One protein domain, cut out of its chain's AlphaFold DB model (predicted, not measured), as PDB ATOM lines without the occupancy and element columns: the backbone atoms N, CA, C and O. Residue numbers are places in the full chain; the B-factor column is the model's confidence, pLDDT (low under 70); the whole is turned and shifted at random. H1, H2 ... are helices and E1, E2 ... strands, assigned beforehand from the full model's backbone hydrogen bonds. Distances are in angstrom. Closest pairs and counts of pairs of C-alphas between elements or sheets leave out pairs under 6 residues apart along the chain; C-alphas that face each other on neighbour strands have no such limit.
ATOM      1  N   ASP A 134     133.195 109.414  17.335       41.00
ATOM      2  CA  ASP A 134     132.877 109.489  18.762       41.00
ATOM      3  C   ASP A 134     133.082 108.155  19.489       41.00
ATOM      4  O   ASP A 134     132.576 107.117  19.060       41.00
ATOM      5  N   LEU A 135     133.808 108.173  20.611       48.75
ATOM      6  CA  LEU A 135     134.027 107.006  21.476       48.75
ATOM      7  C   LEU A 135     133.330 107.186  22.826       48.75
ATOM      8  O   LEU A 135     133.748 108.032  23.611       48.75
ATOM      9  N   GLY A 136     132.336 106.353  23.132       46.25
ATOM     10  CA  GLY A 136     131.676 106.325  24.437       46.25
ATOM     11  C   GLY A 136     132.345 105.353  25.412       46.25
ATOM     12  O   GLY A 136     132.574 104.194  25.058       46.25
ATOM     13  N   VAL A 137     132.633 105.800  26.643       53.56
ATOM     14  CA  VAL A 137     133.237 104.964  27.704       53.56
ATOM     15  C   VAL A 137     132.296 104.825  28.903       53.56
ATOM     16  O   VAL A 137     132.080 105.794  29.628       53.56
ATOM     17  N   SER A 138     131.796 103.614  29.173       46.94
ATOM     18  CA  SER A 138     131.091 103.286  30.427       46.94
ATOM     19  C   SER A 138     131.962 102.395  31.331       46.94
ATOM     20  O   SER A 138     132.889 101.748  30.842       46.94
ATOM     21  N   LYS A 139     131.718 102.436  32.655       57.34
ATOM     22  CA  LYS A 139     132.406 101.730  33.770       57.34
ATOM     23  C   LYS A 139     133.578 100.790  33.395       57.34
ATOM     24  O   LYS A 139     133.402  99.785  32.721       57.34
ATOM     25  N   VAL A 140     134.758 101.081  33.959       54.16
ATOM     26  CA  VAL A 140     136.055 100.346  33.909       54.16
ATOM     27  C   VAL A 140     136.655 100.099  32.509       54.16
ATOM     28  O   VAL A 140     137.879 100.128  32.418       54.16
ATOM     29  N   ALA A 141     135.840 100.013  31.451       63.53
ATOM     30  CA  ALA A 141     136.017 100.571  30.098       63.53
ATOM     31  C   ALA A 141     135.331  99.668  29.065       63.53
ATOM     32  O   ALA A 141     135.979  98.872  28.380       63.53
ATOM     33  N   THR A 142     134.014  99.821  28.948       74.06
ATOM     34  CA  THR A 142     133.302  99.366  27.754       74.06
ATOM     35  C   THR A 142     133.335 100.479  26.716       74.06
ATOM     36  O   THR A 142     132.943 101.608  27.015       74.06
ATOM     37  N   LEU A 143     133.832 100.157  25.526       81.25
ATOM     38  CA  LEU A 143     134.094 101.077  24.427       81.25
ATOM     39  C   LEU A 143     133.117 100.816  23.279       81.25
ATOM     40  O   LEU A 143     132.985  99.684  22.811       81.25
ATOM     41  N   SER A 144     132.460 101.874  22.807       83.06
ATOM     42  CA  SER A 144     131.658 101.852  21.580       83.06
ATOM     43  C   SER A 144     132.027 103.039  20.704       83.06
ATOM     44  O   SER A 144     132.118 104.155  21.209       83.06
ATOM     45  N   ILE A 145     132.219 102.797  19.406       83.69
ATOM     46  CA  ILE A 145     132.523 103.843  18.425       83.69
ATOM     47  C   ILE A 145     131.308 104.070  17.532       83.69
ATOM     48  O   ILE A 145     130.768 103.111  16.975       83.69
ATOM     49  N   TYR A 146     130.909 105.331  17.390       84.75
ATOM     50  CA  TYR A 146     129.847 105.764  16.489       84.75
ATOM     51  C   TYR A 146     130.432 106.612  15.354       84.75
ATOM     52  O   TYR A 146     131.156 107.580  15.594       84.75
ATOM     53  N   ASP A 147     130.133 106.225  14.114       82.00
ATOM     54  CA  ASP A 147     130.467 106.986  12.913       82.00
ATOM     55  C   ASP A 147     129.261 107.855  12.541       82.00
ATOM     56  O   ASP A 147     128.272 107.373  11.980       82.00
ATOM     57  N   ALA A 148     129.339 109.144  12.873       78.75
ATOM     58  CA  ALA A 148     128.266 110.099  12.614       78.75
ATOM     59  C   ALA A 148     128.003 110.315  11.113       78.75
ATOM     60  O   ALA A 148     126.885 110.661  10.744       78.75
ATOM     61  N   SER A 149     128.994 110.077  10.244       71.69
ATOM     62  CA  SER A 149     128.834 110.242   8.792       71.69
ATOM     63  C   SER A 149     127.986 109.132   8.168       71.69
ATOM     64  O   SER A 149     127.260 109.358   7.202       71.69
ATOM     65  N   LYS A 150     128.053 107.931   8.749       78.25
ATOM     66  CA  LYS A 150     127.326 106.737   8.295       78.25
ATOM     67  C   LYS A 150     126.127 106.389   9.168       78.25
ATOM     68  O   LYS A 150     125.391 105.460   8.849       78.25
ATOM     69  N   TYR A 151     125.936 107.121  10.264       79.94
ATOM     70  CA  TYR A 151     124.904 106.877  11.268       79.94
ATOM     71  C   TYR A 151     124.930 105.452  11.850       79.94
ATOM     72  O   TYR A 151     123.888 104.895  12.204       79.94
ATOM     73  N   GLU A 152     126.117 104.854  11.992       84.50
ATOM     74  CA  GLU A 152     126.274 103.462  12.426       84.50
ATOM     75  C   GLU A 152     127.365 103.268  13.488       84.50
ATOM     76  O   GLU A 152     128.294 104.062  13.631       84.50
ATOM     77  N   TYR A 153     127.264 102.170  14.243       85.12
ATOM     78  CA  TYR A 153     128.315 101.762  15.176       85.12
ATOM     79  C   TYR A 153     129.385 100.943  14.456       85.12
ATOM     80  O   TYR A 153     129.072  99.940  13.810       85.12
ATOM     81  N   ILE A 154     130.653 101.296  14.659       83.69
ATOM     82  CA  ILE A 154     131.776 100.531  14.114       83.69
ATOM     83  C   ILE A 154     131.920  99.223  14.900       83.69
ATOM     84  O   ILE A 154     131.990  99.208  16.132       83.69
ATOM     85  N   LYS A 155     131.990  98.095  14.183       82.00
ATOM     86  CA  LYS A 155     132.269  96.792  14.798       82.00
ATOM     87  C   LYS A 155     133.721  96.740  15.266       82.00
ATOM     88  O   LYS A 155     134.645  96.724  14.457       82.00
ATOM     89  N   MET A 156     133.904  96.670  16.578       79.44
ATOM     90  CA  MET A 156     135.204  96.489  17.219       79.44
ATOM     91  C   MET A 156     135.435  95.017  17.567       79.44
ATOM     92  O   MET A 156     134.490  94.249  17.758       79.44
ATOM     93  N   SER A 157     136.703  94.612  17.655       78.19
ATOM     94  CA  SER A 157     137.044  93.294  18.195       78.19
ATOM     95  C   SER A 157     136.663  93.219  19.676       78.19
ATOM     96  O   SER A 157     136.759  94.222  20.376       78.19
ATOM     97  N   PHE A 158     136.295  92.038  20.186       69.81
ATOM     98  CA  PHE A 158     135.904  91.874  21.598       69.81
ATOM     99  C   PHE A 158     136.958  92.419  22.581       69.81
ATOM    100  O   PHE A 158     136.606  93.021  23.592       69.81
ATOM    101  N   LYS A 159     138.249  92.268  22.245       71.94
ATOM    102  CA  LYS A 159     139.370  92.814  23.025       71.94
ATOM    103  C   LYS A 159     139.367  94.344  23.068       71.94
ATOM    104  O   LYS A 159     139.702  94.902  24.101       71.94
ATOM    105  N   ASP A 160     138.972  94.989  21.972       74.25
ATOM    106  CA  ASP A 160     138.852  96.447  21.875       74.25
ATOM    107  C   ASP A 160     137.554  96.975  22.510       74.25
ATOM    108  O   ASP A 160     137.492  98.148  22.855       74.25
ATOM    109  N   THR A 161     136.527  96.137  22.681       66.88
ATOM    110  CA  THR A 161     135.229  96.538  23.252       66.88
ATOM    111  C   THR A 161     135.235  96.601  24.778       66.88
ATOM    112  O   THR A 161     134.501  97.405  25.346       66.88
ATOM    113  N   CYS A 162     136.002  95.746  25.461       71.12
ATOM    114  CA  CYS A 162     135.943  95.622  26.918       71.12
ATOM    115  C   CYS A 162     137.331  95.406  27.521       71.12
ATOM    116  O   CYS A 162     138.086  94.538  27.083       71.12
ATOM    117  N   ILE A 163     137.642  96.169  28.568       71.44
ATOM    118  CA  ILE A 163     138.846  95.972  29.376       71.44
ATOM    119  C   ILE A 163     138.486  95.151  30.610       71.44
ATOM    120  O   ILE A 163     137.686  95.576  31.444       71.44
ATOM    121  N   ASP A 164     139.115  93.985  30.745       67.56
ATOM    122  CA  ASP A 164     138.902  93.111  31.894       67.56
ATOM    123  C   ASP A 164     139.461  93.730  33.193       67.56
ATOM    124  O   ASP A 164     140.639  94.090  33.306       67.56
ATOM    125  N   GLY A 165     138.585  93.852  34.190       66.69
ATOM    126  CA  GLY A 165     138.887  94.361  35.525       66.69
ATOM    127  C   GLY A 165     139.107  93.274  36.583       66.69
ATOM    128  O   GLY A 165     139.350  93.608  37.742       66.69
ATOM    129  N   THR A 166     139.020  91.984  36.246       69.12
ATOM    130  CA  THR A 166     139.084  90.890  37.235       69.12
ATOM    131  C   THR A 166     140.419  90.835  37.982       69.12
ATOM    132  O   THR A 166     140.440  90.812  39.216       69.12
ATOM    133  N   GLU A 167     141.547  90.897  37.265       69.00
ATOM    134  CA  GLU A 167     142.894  90.908  37.859       69.00
ATOM    135  C   GLU A 167     143.044  92.059  38.861       69.00
ATOM    136  O   GLU A 167     143.583  91.902  39.963       69.00
ATOM    137  N   LEU A 168     142.502  93.217  38.495       69.88
ATOM    138  CA  LEU A 168     142.506  94.402  39.326       69.88
ATOM    139  C   LEU A 168     141.734  94.189  40.632       69.88
ATOM    140  O   LEU A 168     142.244  94.496  41.716       69.88
ATOM    141  N   MET A 169     140.509  93.671  40.522       68.12
ATOM    142  CA  MET A 169     139.647  93.394  41.666       68.12
ATOM    143  C   MET A 169     140.317  92.401  42.619       68.12
ATOM    144  O   MET A 169     140.400  92.671  43.820       68.12
ATOM    145  N   HIS A 170     140.890  91.313  42.094       76.31
ATOM    146  CA  HIS A 170     141.614  90.320  42.890       76.31
ATOM    147  C   HIS A 170     142.836  90.919  43.597       76.31
ATOM    148  O   HIS A 170     143.034  90.721  44.802       76.31
ATOM    149  N   TYR A 171     143.658  91.686  42.876       78.44
ATOM    150  CA  TYR A 171     144.852  92.301  43.449       78.44
ATOM    151  C   TYR A 171     144.503  93.297  44.560       78.44
ATOM    152  O   TYR A 171     145.144  93.319  45.616       78.44
ATOM    153  N   ARG A 172     143.446  94.086  44.360       76.56
ATOM    154  CA  ARG A 172     142.935  95.020  45.361       76.56
ATOM    155  C   ARG A 172     142.448  94.305  46.617       76.56
ATOM    156  O   ARG A 172     142.926  94.638  47.702       76.56
ATOM    157  N   GLN A 173     141.554  93.322  46.481       80.00
ATOM    158  CA  GLN A 173     141.013  92.566  47.620       80.00
ATOM    159  C   GLN A 173     142.140  91.960  48.466       80.00
ATOM    160  O   GLN A 173     142.125  92.043  49.698       80.00
ATOM    161  N   LYS A 174     143.181  91.436  47.808       86.31
ATOM    162  CA  LYS A 174     144.388  90.923  48.464       86.31
ATOM    163  C   LYS A 174     145.134  91.997  49.266       86.31
ATOM    164  O   LYS A 174     145.526  91.748  50.410       86.31
ATOM    165  N   LEU A 175     145.360  93.185  48.695       85.12
ATOM    166  CA  LEU A 175     146.073  94.271  49.382       85.12
ATOM    167  C   LEU A 175     145.260  94.882  50.529       85.12
ATOM    168  O   LEU A 175     145.835  95.168  51.582       85.12
ATOM    169  N   GLU A 176     143.948  95.053  50.358       82.94
ATOM    170  CA  GLU A 176     143.046  95.554  51.403       82.94
ATOM    171  C   GLU A 176     142.972  94.586  52.585       82.94
ATOM    172  O   GLU A 176     143.165  95.003  53.731       82.94
ATOM    173  N   SER A 177     142.808  93.288  52.313       86.81
ATOM    174  CA  SER A 177     142.798  92.241  53.342       86.81
ATOM    175  C   SER A 177     144.100  92.238  54.142       86.81
ATOM    176  O   SER A 177     144.092  92.250  55.375       86.81
ATOM    177  N   ARG A 178     145.247  92.330  53.453       88.88
ATOM    178  CA  ARG A 178     146.567  92.392  54.095       88.88
ATOM    179  C   ARG A 178     146.777  93.683  54.886       88.88
ATOM    180  O   ARG A 178     147.357  93.645  55.969       88.88
ATOM    181  N   ARG A 179     146.297  94.825  54.385       89.62
ATOM    182  CA  ARG A 179     146.332  96.101  55.113       89.62
ATOM    183  C   ARG A 179     145.500  96.026  56.393       89.62
ATOM    184  O   ARG A 179     145.984  96.458  57.436       89.62
ATOM    185  N   LYS A 180     144.290  95.456  56.330       88.31
ATOM    186  CA  LYS A 180     143.409  95.257  57.490       88.31
ATOM    187  C   LYS A 180     144.068  94.349  58.529       88.31
ATOM    188  O   LYS A 180     144.144  94.733  59.692       88.31
ATOM    189  N   ALA A 181     144.631  93.216  58.105       90.00
ATOM    190  CA  ALA A 181     145.361  92.306  58.988       90.00
ATOM    191  C   ALA A 181     146.541  93.003  59.690       90.00
ATOM    192  O   ALA A 181     146.655  92.935  60.910       90.00
ATOM    193  N   LEU A 182     147.367  93.756  58.952       88.62
ATOM    194  CA  LEU A 182     148.480  94.526  59.528       88.62
ATOM    195  C   LEU A 182     148.006  95.640  60.469       88.62
ATOM    196  O   LEU A 182     148.663  95.916  61.469       88.62
ATOM    197  N   SER A 183     146.868  96.270  60.169       87.19
ATOM    198  CA  SER A 183     146.260  97.281  61.038       87.19
ATOM    199  C   SER A 183     145.729  96.693  62.346       87.19
ATOM    200  O   SER A 183     145.730  97.387  63.357       87.19
ATOM    201  N   ILE A 184     145.243  95.451  62.340       87.31
ATOM    202  CA  ILE A 184     144.793  94.754  63.551       87.31
ATOM    203  C   ILE A 184     146.009  94.261  64.337       87.31
ATOM    204  O   ILE A 184     146.108  94.521  65.533       87.31
ATOM    205  N   ALA A 185     146.967  93.626  63.656       85.69
ATOM    206  CA  ALA A 185     148.202  93.132  64.253       85.69
ATOM    207  C   ALA A 185     149.036  94.252  64.888       85.69
ATOM    208  O   ALA A 185     149.705  94.018  65.889       85.69
ATOM    209  N   SER A 186     148.957  95.486  64.374       82.12
ATOM    210  CA  SER A 186     149.651  96.628  64.978       82.12
ATOM    211  C   SER A 186     149.214  96.897  66.422       82.12
ATOM    212  O   SER A 186     150.001  97.442  67.190       82.12
ATOM    213  N   LYS A 187     148.000  96.495  66.833       77.88
ATOM    214  CA  LYS A 187     147.543  96.584  68.233       77.88
ATOM    215  C   LYS A 187     148.357  95.692  69.174       77.88
ATOM    216  O   LYS A 187     148.574  96.084  70.315       77.88
ATOM    217  N   TRP A 188     148.815  94.552  68.666       77.56
ATOM    218  CA  TRP A 188     149.488  93.482  69.405       77.56
ATOM    219  C   TRP A 188     150.987  93.388  69.090       77.56
ATOM    220  O   TRP A 188     151.649  92.443  69.506       77.56
ATOM    221  N   ALA A 189     151.526  94.332  68.311       66.19
ATOM    222  CA  ALA A 189     152.931  94.332  67.933       66.19
ATOM    223  C   ALA A 189     153.839  94.480  69.171       66.19
ATOM    224  O   ALA A 189     153.520  95.246  70.079       66.19
ATOM    225  N   SER A 190     154.961  93.749  69.157       59.44
ATOM    226  CA  SER A 190     156.028  93.742  70.175       59.44
ATOM    227  C   SER A 190     156.423  95.149  70.649       59.44
ATOM    228  O   SER A 190     156.362  96.113  69.876       59.44
ATOM    229  N   ASP A 191     156.874  95.241  71.907       60.81
ATOM    230  CA  ASP A 191     157.285  96.480  72.588       60.81
ATOM    231  C   ASP A 191     158.296  97.329  71.796       60.81
ATOM    232  O   ASP A 191     158.301  98.547  71.947       60.81
ATOM    233  N   ASN A 192     159.032  96.736  70.845       60.59
ATOM    234  CA  ASN A 192     159.914  97.443  69.904       60.59
ATOM    235  C   ASN A 192     159.205  98.523  69.053       60.59
ATOM    236  O   ASN A 192     159.867  99.376  68.474       60.59
ATOM    237  N   ASN A 193     157.871  98.483  68.931       57.00
ATOM    238  CA  ASN A 193     157.069  99.484  68.209       57.00
ATOM    239  C   ASN A 193     156.076 100.246  69.111       57.00
ATOM    240  O   ASN A 193     155.229 100.989  68.599       57.00
ATOM    241  N   ARG A 194     156.141 100.074  70.439       60.75
ATOM    242  CA  ARG A 194     155.352 100.867  71.399       60.75
ATOM    243  C   ARG A 194     156.087 102.165  71.748       60.75
ATOM    244  O   ARG A 194     157.300 102.244  71.675       60.75
ATOM    245  N   GLY A 195     155.337 103.223  72.059       67.75
ATOM    246  CA  GLY A 195     155.894 104.525  72.472       67.75
ATOM    247  C   GLY A 195     156.329 105.476  71.345       67.75
ATOM    248  O   GLY A 195     156.375 106.679  71.563       67.75
ATOM    249  N   HIS A 196     156.538 104.998  70.113       75.25
ATOM    250  CA  HIS A 196     156.993 105.834  68.981       75.25
ATOM    251  C   HIS A 196     155.867 106.491  68.149       75.25
ATOM    252  O   HIS A 196     156.104 107.008  67.056       75.25
ATOM    253  N   GLY A 197     154.629 106.475  68.653       81.12
ATOM    254  CA  GLY A 197     153.470 107.133  68.040       81.12
ATOM    255  C   GLY A 197     152.773 106.354  66.910       81.12
ATOM    256  O   GLY A 197     153.233 105.322  66.419       81.12
ATOM    257  N   TYR A 198     151.613 106.868  66.482       82.38
ATOM    258  CA  TYR A 198     150.726 106.216  65.503       82.38
ATOM    259  C   TYR A 198     151.401 105.936  64.152       82.38
ATOM    260  O   TYR A 198     151.165 104.889  63.547       82.38
ATOM    261  N   LYS A 199     152.250 106.856  63.672       82.25
ATOM    262  CA  LYS A 199     152.892 106.756  62.351       82.25
ATOM    263  C   LYS A 199     153.781 105.516  62.239       82.25
ATOM    264  O   LYS A 199     153.648 104.786  61.259       82.25
ATOM    265  N   THR A 200     154.615 105.268  63.247       81.50
ATOM    266  CA  THR A 200     155.524 104.114  63.320       81.50
ATOM    267  C   THR A 200     154.732 102.818  63.486       81.50
ATOM    268  O   THR A 200     154.895 101.882  62.708       81.50
ATOM    269  N   LYS A 201     153.749 102.808  64.400       81.50
ATOM    270  CA  LYS A 201     152.836 101.670  64.610       81.50
ATOM    271  C   LYS A 201     152.124 101.229  63.323       81.50
ATOM    272  O   LYS A 201     151.949 100.038  63.076       81.50
ATOM    273  N   MET A 202     151.705 102.188  62.499       86.94
ATOM    274  CA  MET A 202     150.937 101.939  61.276       86.94
ATOM    275  C   MET A 202     151.785 101.842  60.010       86.94
ATOM    276  O   MET A 202     151.227 101.647  58.930       86.94
ATOM    277  N   GLU A 203     153.112 101.944  60.098       86.75
ATOM    278  CA  GLU A 203     153.991 102.032  58.931       86.75
ATOM    279  C   GLU A 203     153.773 100.879  57.941       86.75
ATOM    280  O   GLU A 203     153.591 101.116  56.746       86.75
ATOM    281  N   LYS A 204     153.698  99.637  58.435       86.94
ATOM    282  CA  LYS A 204     153.481  98.445  57.599       86.94
ATOM    283  C   LYS A 204     152.123  98.475  56.888       86.94
ATOM    284  O   LYS A 204     152.036  98.160  55.701       86.94
ATOM    285  N   ALA A 205     151.062  98.893  57.578       88.00
ATOM    286  CA  ALA A 205     149.733  99.041  56.983       88.00
ATOM    287  C   ALA A 205     149.695 100.198  55.962       88.00
ATOM    288  O   ALA A 205     149.097 100.074  54.891       88.00
ATOM    289  N   ASN A 206     150.386 101.300  56.255       87.69
ATOM    290  CA  ASN A 206     150.524 102.445  55.359       87.69
ATOM    291  C   ASN A 206     151.345 102.097  54.112       87.69
ATOM    292  O   ASN A 206     150.998 102.525  53.014       87.69
ATOM    293  N   TYR A 207     152.385 101.271  54.247       88.81
ATOM    294  CA  TYR A 207     153.152 100.737  53.124       88.81
ATOM    295  C   TYR A 207     152.264  99.945  52.159       88.81
ATOM    296  O   TYR A 207     152.327 100.173  50.951       88.81
ATOM    297  N   MET A 208     151.374  99.090  52.677       87.75
ATOM    298  CA  MET A 208     150.392  98.389  51.841       87.75
ATOM    299  C   MET A 208     149.455  99.360  51.110       87.75
ATOM    300  O   MET A 208     149.184  99.167  49.927       87.75
ATOM    301  N   GLY A 209     149.025 100.436  51.779       84.25
ATOM    302  CA  GLY A 209     148.253 101.512  51.150       84.25
ATOM    303  C   GLY A 209     149.015 102.215  50.017       84.25
ATOM    304  O   GLY A 209     148.473 102.395  48.931       84.25
ATOM    305  N   ARG A 210     150.299 102.542  50.223       87.62
ATOM    306  CA  ARG A 210     151.163 103.118  49.172       87.62
ATOM    307  C   ARG A 210     151.322 102.171  47.983       87.62
ATOM    308  O   ARG A 210     151.221 102.607  46.842       87.62
ATOM    309  N   LYS A 211     151.526 100.875  48.242       86.88
ATOM    310  CA  LYS A 211     151.645  99.853  47.193       86.88
ATOM    311  C   LYS A 211     150.376  99.761  46.344       86.88
ATOM    312  O   LYS A 211     150.476  99.706  45.122       86.88
ATOM    313  N   TYR A 212     149.204  99.803  46.980       82.75
ATOM    314  CA  TYR A 212     147.920  99.853  46.278       82.75
ATOM    315  C   TYR A 212     147.792 101.108  45.408       82.75
ATOM    316  O   TYR A 212     147.468 100.998  44.229       82.75
ATOM    317  N   ASN A 213     148.124 102.284  45.948       82.19
ATOM    318  CA  ASN A 213     148.067 103.537  45.193       82.19
ATOM    319  C   ASN A 213     148.985 103.518  43.962       82.19
ATOM    320  O   ASN A 213     148.549 103.917  42.888       82.19
ATOM    321  N   ASN A 214     150.213 103.004  44.092       85.94
ATOM    322  CA  ASN A 214     151.153 102.889  42.973       85.94
ATOM    323  C   ASN A 214     150.662 101.907  41.899       85.94
ATOM    324  O   ASN A 214     150.796 102.172  40.704       85.94
ATOM    325  N   PHE A 215     150.086 100.772  42.311       83.69
ATOM    326  CA  PHE A 215     149.485  99.815  41.382       83.69
ATOM    327  C   PHE A 215     148.306 100.438  40.631       83.69
ATOM    328  O   PHE A 215     148.274 100.391  39.403       83.69
ATOM    329  N   ARG A 216     147.382 101.073  41.364       79.25
ATOM    330  CA  ARG A 216     146.227 101.783  40.803       79.25
ATOM    331  C   ARG A 216     146.670 102.826  39.784       79.25
ATOM    332  O   ARG A 216     146.146 102.857  38.679       79.25
ATOM    333  N   ASP A 217     147.652 103.647  40.144       84.69
ATOM    334  CA  ASP A 217     148.204 104.685  39.278       84.69
ATOM    335  C   ASP A 217     148.764 104.105  37.969       84.69
ATOM    336  O   ASP A 217     148.387 104.547  36.880       84.69
ATOM    337  N   THR A 218     149.580 103.051  38.088       86.19
ATOM    338  CA  THR A 218     150.189 102.338  36.958       86.19
ATOM    339  C   THR A 218     149.133 101.728  36.044       86.19
ATOM    340  O   THR A 218     149.200 101.881  34.826       86.19
ATOM    341  N   TYR A 219     148.145 101.039  36.610       82.25
ATOM    342  CA  TYR A 219     147.085 100.414  35.829       82.25
ATOM    343  C   TYR A 219     146.202 101.479  35.161       82.25
ATOM    344  O   TYR A 219     145.936 101.365  33.968       82.25
ATOM    345  N   ASN A 220     145.854 102.577  35.846       84.56
ATOM    346  CA  ASN A 220     145.165 103.716  35.227       84.56
ATOM    347  C   ASN A 220     145.956 104.292  34.047       84.56
ATOM    348  O   ASN A 220     145.375 104.619  33.011       84.56
ATOM    349  N   HIS A 221     147.285 104.387  34.153       87.56
ATOM    350  CA  HIS A 221     148.126 104.781  33.024       87.56
ATOM    351  C   HIS A 221     148.107 103.757  31.879       87.56
ATOM    352  O   HIS A 221     148.100 104.174  30.722       87.56
ATOM    353  N   LYS A 222     148.072 102.450  32.154       86.62
ATOM    354  CA  LYS A 222     147.955 101.419  31.109       86.62
ATOM    355  C   LYS A 222     146.609 101.502  30.389       86.62
ATOM    356  O   LYS A 222     146.588 101.619  29.170       86.62
ATOM    357  N   VAL A 223     145.511 101.538  31.143       84.25
ATOM    358  CA  VAL A 223     144.147 101.594  30.597       84.25
ATOM    359  C   VAL A 223     143.910 102.864  29.794       84.25
ATOM    360  O   VAL A 223     143.500 102.795  28.641       84.25
ATOM    361  N   SER A 224     144.244 104.031  30.348       89.19
ATOM    362  CA  SER A 224     144.115 105.296  29.605       89.19
ATOM    363  C   SER A 224     144.953 105.317  28.331       89.19
ATOM    364  O   SER A 224     144.545 105.926  27.350       89.19
ATOM    365  N   ARG A 225     146.128 104.668  28.322       89.19
ATOM    366  CA  ARG A 225     146.934 104.569  27.103       89.19
ATOM    367  C   ARG A 225     146.246 103.684  26.068       89.19
ATOM    368  O   ARG A 225     146.124 104.109  24.931       89.19
ATOM    369  N   TYR A 226     145.756 102.523  26.492       88.12
ATOM    370  CA  TYR A 226     145.035 101.597  25.631       88.12
ATOM    371  C   TYR A 226     143.805 102.241  24.974       88.12
ATOM    372  O   TYR A 226     143.661 102.163  23.761       88.12
ATOM    373  N   ILE A 227     142.973 102.948  25.748       87.75
ATOM    374  CA  ILE A 227     141.788 103.658  25.230       87.75
ATOM    375  C   ILE A 227     142.180 104.673  24.150       87.75
ATOM    376  O   ILE A 227     141.548 104.735  23.100       87.75
ATOM    377  N   VAL A 228     143.243 105.447  24.383       89.31
ATOM    378  CA  VAL A 228     143.734 106.428  23.405       89.31
ATOM    379  C   VAL A 228     144.339 105.749  22.178       89.31
ATOM    380  O   VAL A 228     144.100 106.200  21.066       89.31
ATOM    381  N   ASP A 229     145.070 104.647  22.340       87.56
ATOM    382  CA  ASP A 229     145.617 103.895  21.206       87.56
ATOM    383  C   ASP A 229     144.489 103.281  20.347       87.56
ATOM    384  O   ASP A 229     144.572 103.298  19.118       87.56
ATOM    385  N   VAL A 230     143.399 102.810  20.970       85.56
ATOM    386  CA  VAL A 230     142.168 102.388  20.276       85.56
ATOM    387  C   VAL A 230     141.542 103.570  19.534       85.56
ATOM    388  O   VAL A 230     141.236 103.452  18.350       85.56
ATOM    389  N   ALA A 231     141.407 104.724  20.186       87.00
ATOM    390  CA  ALA A 231     140.867 105.931  19.568       87.00
ATOM    391  C   ALA A 231     141.679 106.341  18.319       87.00
ATOM    392  O   ALA A 231     141.111 106.554  17.252       87.00
ATOM    393  N   ILE A 232     143.013 106.320  18.404       85.00
ATOM    394  CA  ILE A 232     143.912 106.581  17.268       85.00
ATOM    395  C   ILE A 232     143.722 105.540  16.154       85.00
ATOM    396  O   ILE A 232     143.608 105.905  14.985       85.00
ATOM    397  N   LYS A 233     143.667 104.245  16.501       84.69
ATOM    398  CA  LYS A 233     143.492 103.138  15.542       84.69
ATOM    399  C   LYS A 233     142.246 103.324  14.675       84.69
ATOM    400  O   LYS A 233     142.302 103.067  13.475       84.69
ATOM    401  N   TYR A 234     141.146 103.771  15.276       82.62
ATOM    402  CA  TYR A 234     139.873 103.990  14.589       82.62
ATOM    403  C   TYR A 234     139.656 105.446  14.144       82.62
ATOM    404  O   TYR A 234     138.564 105.773  13.694       82.62
ATOM    405  N   ARG A 235     140.685 106.305  14.230       81.38
ATOM    406  CA  ARG A 235     140.637 107.729  13.839       81.38
ATOM    407  C   ARG A 235     139.521 108.519  14.540       81.38
ATOM    408  O   ARG A 235     138.889 109.382  13.947       81.38
ATOM    409  N   VAL A 236     139.297 108.210  15.813       81.75
ATOM    410  CA  VAL A 236     138.370 108.905  16.715       81.75
ATOM    411  C   VAL A 236     138.835 110.344  16.929       81.75
ATOM    412  O   VAL A 236     139.944 110.563  17.413       81.75
ATOM    413  N   GLY A 237     137.978 111.316  16.618       80.69
ATOM    414  CA  GLY A 237     138.232 112.745  16.849       80.69
ATOM    415  C   GLY A 237     137.693 113.277  18.176       80.69
ATOM    416  O   GLY A 237     138.167 114.305  18.670       80.69
ATOM    417  N   LEU A 238     136.721 112.587  18.779       85.00
ATOM    418  CA  LEU A 238     136.092 112.969  20.038       85.00
ATOM    419  C   LEU A 238     135.842 111.730  20.916       85.00
ATOM    420  O   LEU A 238     135.292 110.721  20.497       85.00
ATOM    421  N   ILE A 239     136.277 111.782  22.168       88.94
ATOM    422  CA  ILE A 239     135.962 110.784  23.190       88.94
ATOM    423  C   ILE A 239     134.934 111.402  24.124       88.94
ATOM    424  O   ILE A 239     135.172 112.452  24.722       88.94
ATOM    425  N   GLN A 240     133.807 110.729  24.283       88.25
ATOM    426  CA  GLN A 240     132.737 111.133  25.172       88.25
ATOM    427  C   GLN A 240     132.729 110.212  26.405       88.25
ATOM    428  O   GLN A 240     132.789 108.983  26.309       88.25
ATOM    429  N   MET A 241     132.719 110.797  27.601       87.12
ATOM    430  CA  MET A 241     132.706 110.068  28.877       87.12
ATOM    431  C   MET A 241     131.646 110.661  29.800       87.12
ATOM    432  O   MET A 241     131.349 111.842  29.707       87.12
ATOM    433  N   GLU A 242     131.089 109.879  30.721       82.50
ATOM    434  CA  GLU A 242     130.132 110.421  31.696       82.50
ATOM    435  C   GLU A 242     130.804 111.409  32.663       82.50
ATOM    436  O   GLU A 242     131.886 111.143  33.189       82.50
ATOM    437  N   ASP A 243     130.160 112.541  32.936       80.31
ATOM    438  CA  ASP A 243     130.587 113.484  33.959       80.31
ATOM    439  C   ASP A 243     130.280 112.922  35.348       80.31
ATOM    440  O   ASP A 243     129.136 112.627  35.701       80.31
ATOM    441  N   LEU A 244     131.327 112.796  36.156       67.88
ATOM    442  CA  LEU A 244     131.241 112.302  37.523       67.88
ATOM    443  C   LEU A 244     131.145 113.408  38.573       67.88
ATOM    444  O   LEU A 244     131.002 113.111  39.761       67.88
ATOM    445  N   SER A 245     131.260 114.670  38.166       64.19
ATOM    446  CA  SER A 245     131.315 115.806  39.084       64.19
ATOM    447  C   SER A 245     130.033 115.965  39.919       64.19
ATOM    448  O   SER A 245     130.101 116.433  41.054       64.19
ATOM    449  N   GLY A 246     128.886 115.504  39.400       56.47
ATOM    450  CA  GLY A 246     127.564 115.624  40.028       56.47
ATOM    451  C   GLY A 246     127.104 114.449  40.902       56.47
ATOM    452  O   GLY A 246     125.967 114.464  41.372       56.47
ATOM    453  N   PHE A 247     127.927 113.416  41.119       59.00
ATOM    454  CA  PHE A 247     127.542 112.284  41.981       59.00
ATOM    455  C   PHE A 247     127.524 112.700  43.462       59.00
ATOM    456  O   PHE A 247     128.393 113.453  43.901       59.00
ATOM    457  N   SER A 248     126.568 112.191  44.249       54.06
ATOM    458  CA  SER A 248     126.475 112.486  45.693       54.06
ATOM    459  C   SER A 248     127.665 111.918  46.478       54.06
ATOM    460  O   SER A 248     128.284 110.960  46.025       54.06
ATOM    461  N   GLU A 249     127.967 112.427  47.681       51.09
ATOM    462  CA  GLU A 249     129.089 111.930  48.512       51.09
ATOM    463  C   GLU A 249     129.054 110.408  48.739       51.09
ATOM    464  O   GLU A 249     130.094 109.758  48.711       51.09
ATOM    465  N   GLN A 250     127.871 109.800  48.881       50.00
ATOM    466  CA  GLN A 250     127.720 108.343  49.023       50.00
ATOM    467  C   GLN A 250     128.011 107.581  47.721       50.00
ATOM    468  O   GLN A 250     128.620 106.507  47.735       50.00
ATOM    469  N   GLN A 251     127.593 108.132  46.580       51.12
ATOM    470  CA  GLN A 251     127.892 107.557  45.270       51.12
ATOM    471  C   GLN A 251     129.375 107.730  44.927       51.12
ATOM    472  O   GLN A 251     130.009 106.792  44.446       51.12
ATOM    473  N   GLN A 252     129.943 108.890  45.255       48.03
ATOM    474  CA  GLN A 252     131.367 109.161  45.178       48.03
ATOM    475  C   GLN A 252     132.140 108.230  46.106       48.03
ATOM    476  O   GLN A 252     133.095 107.639  45.644       48.03
ATOM    477  N   GLU A 253     131.734 107.984  47.352       45.53
ATOM    478  CA  GLU A 253     132.416 107.025  48.231       45.53
ATOM    479  C   GLU A 253     132.408 105.599  47.672       45.53
ATOM    480  O   GLU A 253     133.417 104.902  47.772       45.53
ATOM    481  N   SER A 254     131.303 105.152  47.072       48.44
ATOM    482  CA  SER A 254     131.212 103.835  46.430       48.44
ATOM    483  C   SER A 254     132.101 103.740  45.180       48.44
ATOM    484  O   SER A 254     132.798 102.743  44.977       48.44
ATOM    485  N   LEU A 255     132.155 104.802  44.370       44.00
ATOM    486  CA  LEU A 255     133.021 104.894  43.191       44.00
ATOM    487  C   LEU A 255     134.507 105.029  43.592       44.00
ATOM    488  O   LEU A 255     135.346 104.265  43.120       44.00
ATOM    489  N   LEU A 256     134.825 105.918  44.538       44.66
ATOM    490  CA  LEU A 256     136.159 106.249  45.063       44.66
ATOM    491  C   LEU A 256     136.766 105.137  45.925       44.66
ATOM    492  O   LEU A 256     137.986 104.949  45.882       44.66
ATOM    493  N   LYS A 257     135.958 104.368  46.673       49.12
ATOM    494  CA  LYS A 257     136.427 103.127  47.315       49.12
ATOM    495  C   LYS A 257     136.899 102.139  46.260       49.12
ATOM    496  O   LYS A 257     137.858 101.416  46.519       49.12
ATOM    497  N   ASN A 258     136.269 102.124  45.082       51.34
ATOM    498  CA  ASN A 258     136.443 101.043  44.129       51.34
ATOM    499  C   ASN A 258     137.526 101.243  43.073       51.34
ATOM    500  O   ASN A 258     138.220 100.288  42.726       51.34
ATOM    501  N   TRP A 259     137.702 102.470  42.603       59.03
ATOM    502  CA  TRP A 259     138.651 102.846  41.566       59.03
ATOM    503  C   TRP A 259     138.537 104.360  41.408       59.03
ATOM    504  O   TRP A 259     137.420 104.853  41.303       59.03
ATOM    505  N   SER A 260     139.624 105.138  41.365       63.62
ATOM    506  CA  SER A 260     139.452 106.566  41.042       63.62
ATOM    507  C   SER A 260     139.185 106.685  39.541       63.62
ATOM    508  O   SER A 260     140.106 106.867  38.748       63.62
ATOM    509  N   TYR A 261     137.922 106.502  39.149       70.94
ATOM    510  CA  TYR A 261     137.451 106.671  37.776       70.94
ATOM    511  C   TYR A 261     137.719 108.110  37.304       70.94
ATOM    512  O   TYR A 261     138.120 108.307  36.164       70.94
ATOM    513  N   TYR A 262     137.698 109.084  38.223       75.88
ATOM    514  CA  TYR A 262     138.184 110.442  37.978       75.88
ATOM    515  C   TYR A 262     139.664 110.490  37.552       75.88
ATOM    516  O   TYR A 262     139.992 111.107  36.544       75.88
ATOM    517  N   ASP A 263     140.573 109.814  38.270       79.12
ATOM    518  CA  ASP A 263     141.996 109.750  37.882       79.12
ATOM    519  C   ASP A 263     142.172 109.102  36.499       79.12
ATOM    520  O   ASP A 263     142.981 109.561  35.691       79.12
ATOM    521  N   LEU A 264     141.371 108.076  36.191       82.62
ATOM    522  CA  LEU A 264     141.357 107.475  34.859       82.62
ATOM    523  C   LEU A 264     140.897 108.474  33.787       82.62
ATOM    524  O   LEU A 264     141.579 108.616  32.775       82.62
ATOM    525  N   GLN A 265     139.794 109.190  34.014       85.19
ATOM    526  CA  GLN A 265     139.263 110.196  33.092       85.19
ATOM    527  C   GLN A 265     140.253 111.329  32.838       85.19
ATOM    528  O   GLN A 265     140.461 111.700  31.687       85.19
ATOM    529  N   GLN A 266     140.920 111.839  33.879       85.75
ATOM    530  CA  GLN A 266     141.961 112.856  33.712       85.75
ATOM    531  C   GLN A 266     143.131 112.320  32.883       85.75
ATOM    532  O   GLN A 266     143.647 113.023  32.013       85.75
ATOM    533  N   LYS A 267     143.521 111.057  33.102       88.94
ATOM    534  CA  LYS A 267     144.572 110.401  32.317       88.94
ATOM    535  C   LYS A 267     144.186 110.160  30.865       88.94
ATOM    536  O   LYS A 267     145.043 110.299  29.998       88.94
ATOM    537  N   ILE A 268     142.934 109.795  30.597       90.25
ATOM    538  CA  ILE A 268     142.399 109.701  29.234       90.25
ATOM    539  C   ILE A 268     142.421 111.089  28.603       90.25
ATOM    540  O   ILE A 268     142.996 111.234  27.535       90.25
ATOM    541  N   LYS A 269     141.886 112.103  29.295       89.38
ATOM    542  CA  LYS A 269     141.800 113.484  28.817       89.38
ATOM    543  C   LYS A 269     143.140 114.011  28.332       89.38
ATOM    544  O   LYS A 269     143.265 114.302  27.149       89.38
ATOM    545  N   TYR A 270     144.155 114.064  29.197       86.31
ATOM    546  CA  TYR A 270     145.426 114.658  28.780       86.31
ATOM    547  C   TYR A 270     146.106 113.843  27.669       86.31
ATOM    548  O   TYR A 270     146.756 114.426  26.812       86.31
ATOM    549  N   LYS A 271     145.961 112.507  27.649       89.81
ATOM    550  CA  LYS A 271     146.555 111.657  26.604       89.81
ATOM    551  C   LYS A 271     145.821 111.758  25.271       89.81
ATOM    552  O   LYS A 271     146.459 111.673  24.228       89.81
ATOM    553  N   ALA A 272     144.500 111.873  25.302       87.94
ATOM    554  CA  ALA A 272     143.664 112.068  24.126       87.94
ATOM    555  C   ALA A 272     143.961 113.437  23.513       87.94
ATOM    556  O   ALA A 272     144.301 113.515  22.333       87.94
ATOM    557  N   GLU A 273     143.978 114.481  24.348       85.12
ATOM    558  CA  GLU A 273     144.405 115.823  23.963       85.12
ATOM    559  C   GLU A 273     145.823 115.767  23.379       85.12
ATOM    560  O   GLU A 273     146.027 116.167  22.244       85.12
ATOM    561  N   GLU A 274     146.787 115.126  24.046       83.19
ATOM    562  CA  GLU A 274     148.132 114.871  23.509       83.19
ATOM    563  C   GLU A 274     148.173 114.131  22.166       83.19
ATOM    564  O   GLU A 274     149.275 113.975  21.653       83.19
ATOM    565  N   ASN A 275     147.068 113.650  21.595       80.12
ATOM    566  CA  ASN A 275     146.979 113.030  20.269       80.12
ATOM    567  C   ASN A 275     145.988 113.725  19.328       80.12
ATOM    568  O   ASN A 275     145.656 113.160  18.292       80.12
ATOM    569  N   GLY A 276     145.535 114.935  19.653       77.50
ATOM    570  CA  GLY A 276     144.585 115.646  18.803       77.50
ATOM    571  C   GLY A 276     143.142 115.147  18.927       77.50
ATOM    572  O   GLY A 276     142.326 115.447  18.062       77.50
ATOM    573  N   ILE A 277     142.815 114.418  19.995       84.62
ATOM    574  CA  ILE A 277     141.488 113.849  20.232       84.62
ATOM    575  C   ILE A 277     140.788 114.675  21.311       84.62
ATOM    576  O   ILE A 277     141.318 114.867  22.409       84.62
ATOM    577  N   ARG A 278     139.593 115.184  21.005       86.00
ATOM    578  CA  ARG A 278     138.786 115.962  21.954       86.00
ATOM    579  C   ARG A 278     138.230 115.050  23.031       86.00
ATOM    580  O   ARG A 278     137.982 113.876  22.783       86.00
ATOM    581  N   VAL A 279     137.982 115.601  24.214       87.75
ATOM    582  CA  VAL A 279     137.274 114.890  25.277       87.75
ATOM    583  C   VAL A 279     136.107 115.727  25.765       87.75
ATOM    584  O   VAL A 279     136.299 116.877  26.157       87.75
ATOM    585  N   TYR A 280     134.913 115.142  25.747       88.25
ATOM    586  CA  TYR A 280     133.685 115.759  26.231       88.25
ATOM    587  C   TYR A 280     133.091 114.936  27.372       88.25
ATOM    588  O   TYR A 280     133.112 113.704  27.342       88.25
ATOM    589  N   PHE A 281     132.597 115.630  28.395       86.75
ATOM    590  CA  PHE A 281     131.951 115.008  29.543       86.75
ATOM    591  C   PHE A 281     130.439 115.201  29.434       86.75
ATOM    592  O   PHE A 281     129.981 116.335  29.360       86.75
ATOM    593  N   ILE A 282     129.693 114.097  29.410       85.75
ATOM    594  CA  ILE A 282     128.234 114.052  29.256       85.75
ATOM    595  C   ILE A 282     127.563 113.859  30.610       85.75
ATOM    596  O   ILE A 282     127.971 112.999  31.387       85.75
ATOM    597  N   ASN A 283     126.455 114.543  30.857       83.50
ATOM    598  CA  ASN A 283     125.583 114.267  31.983       83.50
ATOM    599  C   ASN A 283     125.085 112.799  31.978       83.50
ATOM    600  O   ASN A 283     124.372 112.390  31.060       83.50
TER     601      ASN A 283
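This is residues 134 to 283 of the 344 residues of the protein "Transposase, IS605 OrfB family" of Clostridium ventriculi (UniProt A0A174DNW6). A small, strongly twisted sheet of five strands has H6 and one end of the long helix H4 over the same face, and H4 reaches far beyond this head into an arm, where H2 runs back beside it. A loop and H3 make the arm's tip, and H5 sits off to one side near the start of H6. The printed part has 150 residues with six named helices and five strands, in the order E1 E2 E3 H1 H2 H3 H4 E4 H5 H6 E5; the class is mixed, helices and strands. The mixed sheet runs E3 E2 E1 E4 E5. The whole is loose, with a radius of gyration of the C-alphas of 19.9 A and spans of 71 by 30 by 25 A, the arm making the length.

E1, residues 134 to 138, E2, 142 to 147, and E3, 152 to 154, form a meander, each strand the antiparallel neighbour of the one before, with hairpins E1 and E2, E2 and E3. N 136 and O 144 are 2.9 A apart, N 154 and O 145 2.9 A. H1, residues 158 to 161, only grazes the sheet. H2, residues 166 to 188, touches residues 204 to 212 of H4, residues 203 to 233, at a shallow tilt of 13 degrees, opposite ways; the closest C-alphas are Arg 179 and Ala 205, 4.9 A. H3, residues 197 to 201, is close to H2 but not clearly touching, with C-alphas 186 and 201 6.0 A apart. H4 lies over E1, along the strands, at a height over the sheet of 11.0 A. E4, residues 238 to 242, is parallel to E1, N 240 to O 135 being 2.8 A, and to E5, residues 278 to 282, N 239 to O 278 being 2.8 A. E4, H6 with H5, and E5 make a strand-helix-strand unit, two parallel neighbour strands joined through helices, its crossover right-handed. H6, residues 261 to 273, lies over E4 and E5 at a height of 9.6 A and touches residues 220 to 228 of H4 at a steep tilt of 40 degrees, the same way; C-alphas 224 and 268 are closest, 4.7 A. H5, residues 249 to 258, is not on the sheet. Every O i to N i+4 pair is within hydrogen-bond range in H3, H4 and H6; H2 has 17 of 19, H5 5 of 6, and H1 is too short for one.

E1 begins at C-alpha 134, (132.877, 109.489, 18.762). H2 measures 33.9 A, H4 44.7 A and H6 18.0 A; H4 begins at (153.991, 102.032, 58.931). E5 ends at C-alpha 282, (128.234, 114.052, 29.256).

The C-alphas farthest apart are those of Lys 150 and Asp 191, 71.7 A. The printed part has no cut and no long link. Mean pLDDT of the printed part is 76.6; residues 134 to 141, 189 to 195 and 244 to 260 are among those under 70.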